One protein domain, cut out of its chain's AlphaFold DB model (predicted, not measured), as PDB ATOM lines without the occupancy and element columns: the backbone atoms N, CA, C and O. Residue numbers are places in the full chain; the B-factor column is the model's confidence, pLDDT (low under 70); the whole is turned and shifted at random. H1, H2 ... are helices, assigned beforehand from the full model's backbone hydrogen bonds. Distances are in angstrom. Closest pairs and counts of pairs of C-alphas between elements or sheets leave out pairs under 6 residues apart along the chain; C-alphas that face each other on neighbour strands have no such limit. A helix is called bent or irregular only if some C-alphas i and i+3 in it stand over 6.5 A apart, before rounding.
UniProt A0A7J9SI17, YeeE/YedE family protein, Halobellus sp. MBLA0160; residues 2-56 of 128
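Overview. This is residues 2 to 56 of the 128 residues of the protein "YeeE/YedE family protein" of Halobellus sp. MBLA0160 (UniProt A0A7J9SI17). One long helix, H2, makes the shaft of a rod, and the short helix H1 meets its first end to form an L. At the other end of H2, residues 40 to 56, with no named element, make a loop and then fold back at a slant as a tail. The printed part has 55 residues with two named helices, H1 then H2, and no named strand, and its class is all helix. The whole is extended, with a radius of gyration of the C-alphas of 17.1 A and spans of 47 by 19 by 19 A.

Arrangement. H2, residues 17 to 39, is the longest helix, and its residues 20 to 32 stand free. H2 touches H1, residues 5 to 11, with its residues 17 to 19 alone. The closest C-alphas of the two are those of Phe 10 and Leu 18, 6.6 A apart. Their lines are about perpendicular, at 75 degrees. A tight link of 5 residues joins H1 to H2. In H1 and H2 every O i to N i+4 pair is within hydrogen-bond range.

Along the chain. H2 runs from C-alpha 17 at (136.987, 197.534, 26.609) to C-alpha 39 at (155.930, 172.117, 29.036), a length of 31.8 A. H1 begins at C-alpha 5, at (133.946, 206.438, 34.372), and measures 9.9 A from its first to its last C-alpha. Neither helix is bent.

Size, cuts and confidence. The two C-alphas farthest apart are those of Gln 12 and Gly 48, at 48.0 A. The printed part runs from residue 2 to 56 with no cut. The C-alphas of residues 40 to 56 lie 14 to 24 A from the mean of all C-alphas. The mean pLDDT of the printed part is 71.8, and it is under 70 in residues 2 to 18, 38 to 43, 45, and 52 to 53.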
ATOM      1  N   ALA A   2     142.994 205.685  35.202       50.91
ATOM      2  CA  ALA A   2     142.588 206.177  36.538       50.91
ATOM      3  C   ALA A   2     141.266 206.970  36.481       50.91
ATOM      4  O   ALA A   2     141.088 207.969  37.166       50.91
ATOM      5  N   ARG A   3     140.389 206.570  35.559       57.88
ATOM      6  CA  ARG A   3     139.122 207.233  35.268       57.88
ATOM      7  C   ARG A   3     137.997 206.330  35.772       57.88
ATOM      8  O   ARG A   3     137.834 205.255  35.186       57.88
ATOM      9  N   PRO A   4     137.307 206.681  36.873       59.91
ATOM     10  CA  PRO A   4     136.236 205.853  37.434       59.91
ATOM     11  C   PRO A   4     135.079 205.647  36.441       59.91
ATOM     12  O   PRO A   4     134.346 204.666  36.549       59.91
ATOM     13  N   GLU A   5     134.967 206.501  35.421       65.56
ATOM     14  CA  GLU A   5     133.946 206.438  34.372       65.56
ATOM     15  C   GLU A   5     134.032 205.142  33.549       65.56
ATOM     16  O   GLU A   5     133.010 204.576  33.186       65.56
ATOM     17  N   VAL A   6     135.239 204.599  33.344       63.28
ATOM     18  CA  VAL A   6     135.452 203.361  32.564       63.28
ATOM     19  C   VAL A   6     134.808 202.144  33.238       63.28
ATOM     20  O   VAL A   6     134.395 201.191  32.581       63.28
ATOM     21  N   VAL A   7     134.724 202.160  34.568       60.72
ATOM     22  CA  VAL A   7     134.076 201.098  35.344       60.72
ATOM     23  C   VAL A   7     132.556 201.197  35.238       60.72
ATOM     24  O   VAL A   7     131.875 200.180  35.111       60.72
ATOM     25  N   LEU A   8     132.032 202.422  35.275       60.16
ATOM     26  CA  LEU A   8     130.606 202.708  35.160       60.16
ATOM     27  C   LEU A   8     130.077 202.389  33.754       60.16
ATOM     28  O   LEU A   8     129.029 201.757  33.654       60.16
ATOM     29  N   ASP A   9     130.814 202.734  32.696       62.62
ATOM     30  CA  ASP A   9     130.443 202.418  31.306       62.62
ATOM     31  C   ASP A   9     130.463 200.912  31.009       62.62
ATOM     32  O   ASP A   9     129.604 200.405  30.281       62.62
ATOM     33  N   PHE A  10     131.388 200.171  31.630       58.47
ATOM     34  CA  PHE A  10     131.377 198.709  31.599       58.47
ATOM     35  C   PHE A  10     130.108 198.137  32.254       58.47
ATOM     36  O   PHE A  10     129.452 197.273  31.672       58.47
ATOM     37  N   LEU A  11     129.734 198.629  33.443       59.75
ATOM     38  CA  LEU A  11     128.528 198.180  34.156       59.75
ATOM     39  C   LEU A  11     127.222 198.579  33.441       59.75
ATOM     40  O   LEU A  11     126.200 197.929  33.644       59.75
ATOM     41  N   GLN A  12     127.258 199.618  32.603       65.19
ATOM     42  CA  GLN A  12     126.127 200.102  31.803       65.19
ATOM     43  C   GLN A  12     126.070 199.509  30.380       65.19
ATOM     44  O   GLN A  12     125.212 199.913  29.597       65.19
ATOM     45  N   PHE A  13     126.941 198.548  30.042       64.94
ATOM     46  CA  PHE A  13     127.040 197.915  28.713       64.94
ATOM     47  C   PHE A  13     127.337 198.881  27.550       64.94
ATOM     48  O   PHE A  13     127.108 198.533  26.391       64.94
ATOM     49  N   GLN A  14     127.852 200.076  27.837       64.62
ATOM     50  CA  GLN A  14     128.233 201.049  26.811       64.62
ATOM     51  C   GLN A  14     129.651 200.780  26.293       64.62
ATOM     52  O   GLN A  14     129.917 200.991  25.111       64.62
ATOM     53  N   ASP A  15     130.543 200.252  27.145       66.12
ATOM     54  CA  ASP A  15     131.952 200.068  26.788       66.12
ATOM     55  C   ASP A  15     132.544 198.742  27.315       66.12
ATOM     56  O   ASP A  15     132.809 198.546  28.504       66.12
ATOM     57  N   PHE A  16     132.769 197.786  26.405       69.00
ATOM     58  CA  PHE A  16     133.290 196.444  26.723       69.00
ATOM     59  C   PHE A  16     134.822 196.376  26.792       69.00
ATOM     60  O   PHE A  16     135.383 195.296  27.013       69.00
ATOM     61  N   GLY A  17     135.523 197.502  26.625       68.94
ATOM     62  CA  GLY A  17     136.987 197.534  26.609       68.94
ATOM     63  C   GLY A  17     137.620 196.946  27.875       68.94
ATOM     64  O   GLY A  17     138.561 196.154  27.794       68.94
ATOM     65  N   LEU A  18     137.066 197.253  29.055       69.50
ATOM     66  CA  LEU A  18     137.574 196.731  30.329       69.50
ATOM     67  C   LEU A  18     137.399 195.205  30.437       69.50
ATOM     68  O   LEU A  18     138.303 194.513  30.911       69.50
ATOM     69  N   LEU A  19     136.266 194.681  29.952       71.62
ATOM     70  CA  LEU A  19     135.987 193.244  29.916       71.62
ATOM     71  C   LEU A  19     136.964 192.516  28.999       71.62
ATOM     72  O   LEU A  19     137.480 191.465  29.368       71.62
ATOM     73  N   PHE A  20     137.246 193.084  27.826       78.31
ATOM     74  CA  PHE A  20     138.150 192.473  26.858       78.31
ATOM     75  C   PHE A  20     139.596 192.453  27.368       78.31
ATOM     76  O   PHE A  20     140.289 191.449  27.221       78.31
ATOM     77  N   VAL A  21     140.043 193.520  28.038       81.00
ATOM     78  CA  VAL A  21     141.387 193.581  28.633       81.00
ATOM     79  C   VAL A  21     141.520 192.612  29.806       81.00
ATOM     80  O   VAL A  21     142.470 191.831  29.845       81.00
ATOM     81  N   MET A  22     140.575 192.620  30.752       80.69
ATOM     82  CA  MET A  22     140.609 191.707  31.902       80.69
ATOM     83  C   MET A  22     140.439 190.246  31.465       80.69
ATOM     84  O   MET A  22     141.186 189.379  31.916       80.69
ATOM     85  N   GLY A  23     139.503 189.976  30.553       81.75
ATOM     86  CA  GLY A  23     139.254 188.651  29.988       81.75
ATOM     87  C   GLY A  23     140.434 188.135  29.166       81.75
ATOM     88  O   GLY A  23     140.858 186.998  29.355       81.75
ATOM     89  N   GLY A  24     141.027 188.981  28.322       86.56
ATOM     90  CA  GLY A  24     142.232 188.660  27.560       86.56
ATOM     91  C   GLY A  24     143.428 188.375  28.467       86.56
ATOM     92  O   GLY A  24     144.086 187.348  28.311       86.56
ATOM     93  N   ALA A  25     143.667 189.217  29.478       83.75
ATOM     94  CA  ALA A  25     144.722 188.988  30.465       83.75
ATOM     95  C   ALA A  25     144.510 187.677  31.242       83.75
ATOM     96  O   ALA A  25     145.466 186.925  31.455       83.75
ATOM     97  N   ALA A  26     143.268 187.373  31.631       85.75
ATOM     98  CA  ALA A  26     142.920 186.124  32.301       85.75
ATOM     99  C   ALA A  26     143.136 184.904  31.395       85.75
ATOM    100  O   ALA A  26     143.724 183.921  31.843       85.75
ATOM    101  N   ALA A  27     142.729 184.974  30.124       88.19
ATOM    102  CA  ALA A  27     142.926 183.904  29.149       88.19
ATOM    103  C   ALA A  27     144.415 183.643  28.886       88.19
ATOM    104  O   ALA A  27     144.865 182.503  28.991       88.19
ATOM    105  N   VAL A  28     145.204 184.693  28.632       90.38
ATOM    106  CA  VAL A  28     146.659 184.580  28.431       90.38
ATOM    107  C   VAL A  28     147.333 183.998  29.671       90.38
ATOM    108  O   VAL A  28     148.153 183.089  29.553       90.38
ATOM    109  N   SER A  29     146.960 184.462  30.866       84.56
ATOM    110  CA  SER A  29     147.496 183.925  32.122       84.56
ATOM    111  C   SER A  29     147.131 182.452  32.292       84.56
ATOM    112  O   SER A  29     147.999 181.639  32.600       84.56
ATOM    113  N   ALA A  30     145.870 182.086  32.047       85.31
ATOM    114  CA  ALA A  30     145.407 180.707  32.140       85.31
ATOM    115  C   ALA A  30     146.194 179.795  31.195       85.31
ATOM    116  O   ALA A  30     146.742 178.799  31.658       85.31
ATOM    117  N   VAL A  31     146.319 180.176  29.921       86.94
ATOM    118  CA  VAL A  31     147.083 179.436  28.905       86.94
ATOM    119  C   VAL A  31     148.555 179.313  29.299       86.94
ATOM    120  O   VAL A  31     149.133 178.234  29.204       86.94
ATOM    121  N   THR A  32     149.159 180.392  29.796       85.88
ATOM    122  CA  THR A  32     150.572 180.401  30.199       85.88
ATOM    123  C   THR A  32     150.821 179.477  31.390       85.88
ATOM    124  O   THR A  32     151.810 178.752  31.404       85.88
ATOM    125  N   PHE A  33     149.929 179.456  32.384       80.00
ATOM    126  CA  PHE A  33     150.085 178.591  33.557       80.00
ATOM    127  C   PHE A  33     149.724 177.129  33.286       80.00
ATOM    128  O   PHE A  33     150.331 176.250  33.897       80.00
ATOM    129  N   THR A  34     148.763 176.844  32.402       79.19
ATOM    130  CA  THR A  34     148.439 175.461  32.021       79.19
ATOM    131  C   THR A  34     149.532 174.877  31.137       79.19
ATOM    132  O   THR A  34     150.150 173.889  31.520       79.19
ATOM    133  N   LEU A  35     149.851 175.539  30.022       77.12
ATOM    134  CA  LEU A  35     150.884 175.069  29.101       77.12
ATOM    135  C   LEU A  35     152.274 175.154  29.722       77.12
ATOM    136  O   LEU A  35     153.088 174.269  29.505       77.12
ATOM    137  N   GLY A  36     152.560 176.184  30.519       74.00
ATOM    138  CA  GLY A  36     153.835 176.305  31.219       74.00
ATOM    139  C   GLY A  36     154.054 175.157  32.200       74.00
ATOM    140  O   GLY A  36     155.129 174.571  32.211       74.00
ATOM    141  N   ALA A  37     153.041 174.767  32.978       70.19
ATOM    142  CA  ALA A  37     153.171 173.619  33.876       70.19
ATOM    143  C   ALA A  37     153.436 172.304  33.115       70.19
ATOM    144  O   ALA A  37     154.291 171.524  33.541       70.19
ATOM    145  N   ASP A  38     152.765 172.097  31.978       69.50
ATOM    146  CA  ASP A  38     152.915 170.895  31.148       69.50
ATOM    147  C   ASP A  38     154.262 170.862  30.398       69.50
ATOM    148  O   ASP A  38     154.964 169.848  30.404       69.50
ATOM    149  N   VAL A  39     154.674 171.984  29.798       68.94
ATOM    150  CA  VAL A  39     155.930 172.117  29.036       68.94
ATOM    151  C   VAL A  39     157.149 172.039  29.954       68.94
ATOM    152  O   VAL A  39     158.145 171.409  29.598       68.94
ATOM    153  N   LEU A  40     157.075 172.631  31.148       68.06
ATOM    154  CA  LEU A  40     158.171 172.603  32.114       68.06
ATOM    155  C   LEU A  40     158.254 171.279  32.888       68.06
ATOM    156  O   LEU A  40     159.170 171.124  33.690       68.06
ATOM    157  N   ARG A  41     157.329 170.326  32.679       64.19
ATOM    158  CA  ARG A  41     157.302 169.000  33.340       64.19
ATOM    159  C   ARG A  41     157.499 169.049  34.857       64.19
ATOM    160  O   ARG A  41     158.047 168.128  35.459       64.19
ATOM    161  N   GLY A  42     157.065 170.135  35.484       64.88
ATOM    162  CA  GLY A  42     157.243 170.312  36.914       64.88
ATOM    163  C   GLY A  42     158.634 170.753  37.364       64.88
ATOM    164  O   GLY A  42     158.912 170.611  38.547       64.88
ATOM    165  N   THR A  43     159.490 171.324  36.514       65.62
ATOM    166  CA  THR A  43     160.776 171.924  36.916       65.62
ATOM    167  C   THR A  43     160.937 173.345  36.377       65.62
ATOM    168  O   THR A  43     160.899 173.593  35.178       65.62
ATOM    169  N   ALA A  44     161.137 174.312  37.275       70.44
ATOM    170  CA  ALA A  44     161.369 175.705  36.908       70.44
ATOM    171  C   ALA A  44     162.680 175.829  36.100       70.44
ATOM    172  O   ALA A  44     163.708 175.335  36.566       70.44
ATOM    173  N   PRO A  45     162.717 176.535  34.955       69.06
ATOM    174  CA  PRO A  45     163.857 176.482  34.040       69.06
ATOM    175  C   PRO A  45     165.068 177.250  34.586       69.06
ATOM    176  O   PRO A  45     166.207 176.912  34.299       69.06
ATOM    177  N   LEU A  46     164.813 178.276  35.405       72.69
ATOM    178  CA  LEU A  46     165.827 179.153  35.996       72.69
ATOM    179  C   LEU A  46     166.361 178.649  37.343       72.69
ATOM    180  O   LEU A  46     167.442 179.043  37.760       72.69
ATOM    181  N   THR A  47     165.595 177.825  38.060       74.12
ATOM    182  CA  THR A  47     165.928 177.407  39.436       74.12
ATOM    183  C   THR A  47     165.987 175.897  39.628       74.12
ATOM    184  O   THR A  47     166.385 175.457  40.704       74.12
ATOM    185  N   GLY A  48     165.567 175.092  38.646       71.38
ATOM    186  CA  GLY A  48     165.526 173.627  38.735       71.38
ATOM    187  C   GLY A  48     164.569 173.081  39.805       71.38
ATOM    188  O   GLY A  48     164.553 171.884  40.069       71.38
ATOM    189  N   ARG A  49     163.782 173.947  40.452       74.94
ATOM    190  CA  ARG A  49     162.866 173.586  41.539       74.94
ATOM    191  C   ARG A  49     161.576 172.993  40.999       74.94
ATOM    192  O   ARG A  49     161.130 173.384  39.925       74.94
ATOM    193  N   ALA A  50     160.946 172.129  41.794       71.44
ATOM    194  CA  ALA A  50     159.642 171.574  41.473       71.44
ATOM    195  C   ALA A  50     158.613 172.698  41.222       71.44
ATOM    196  O   ALA A  50     158.282 173.465  42.128       71.44
ATOM    197  N   TYR A  51     158.131 172.810  39.988       70.00
ATOM    198  CA  TYR A  51     157.135 173.778  39.545       70.00
ATOM    199  C   TYR A  51     155.766 173.100  39.446       70.00
ATOM    200  O   TYR A  51     155.362 172.599  38.404       70.00
ATOM    201  N   GLY A  52     155.053 173.036  40.568       68.19
ATOM    202  CA  GLY A  52     153.718 172.440  40.626       68.19
ATOM    203  C   GLY A  52     152.604 173.471  40.446       68.19
ATOM    204  O   GLY A  52     152.661 174.571  41.000       68.19
ATOM    205  N   ARG A  53     151.529 173.091  39.746       67.19
ATOM    206  CA  ARG A  53     150.293 173.880  39.694       67.19
ATOM    207  C   ARG A  53     149.588 173.821  41.053       67.19
ATOM    208  O   ARG A  53     148.960 172.822  41.395       67.19
ATOM    209  N   ARG A  54     149.646 174.903  41.834       70.81
ATOM    210  CA  ARG A  54     148.859 175.024  43.073       70.81
ATOM    211  C   ARG A  54     147.417 175.402  42.728       70.81
ATOM    212  O   ARG A  54     147.082 176.579  42.627       70.81
ATOM    213  N   VAL A  55     146.561 174.399  42.545       74.19
ATOM    214  CA  VAL A  55     145.118 174.609  42.369       74.19
ATOM    215  C   VAL A  55     144.449 174.873  43.719       74.19
ATOM    216  O   VAL A  55     144.594 174.107  44.669       74.19
ATOM    217  N   LYS A  56     143.719 175.986  43.819       76.38
ATOM    218  CA  LYS A  56     142.829 176.254  44.952       76.38
ATOM    219  C   LYS A  56     141.504 175.548  44.665       76.38
ATOM    220  O   LYS A  56     140.903 175.803  43.626       76.38
TER     221      LYS A  56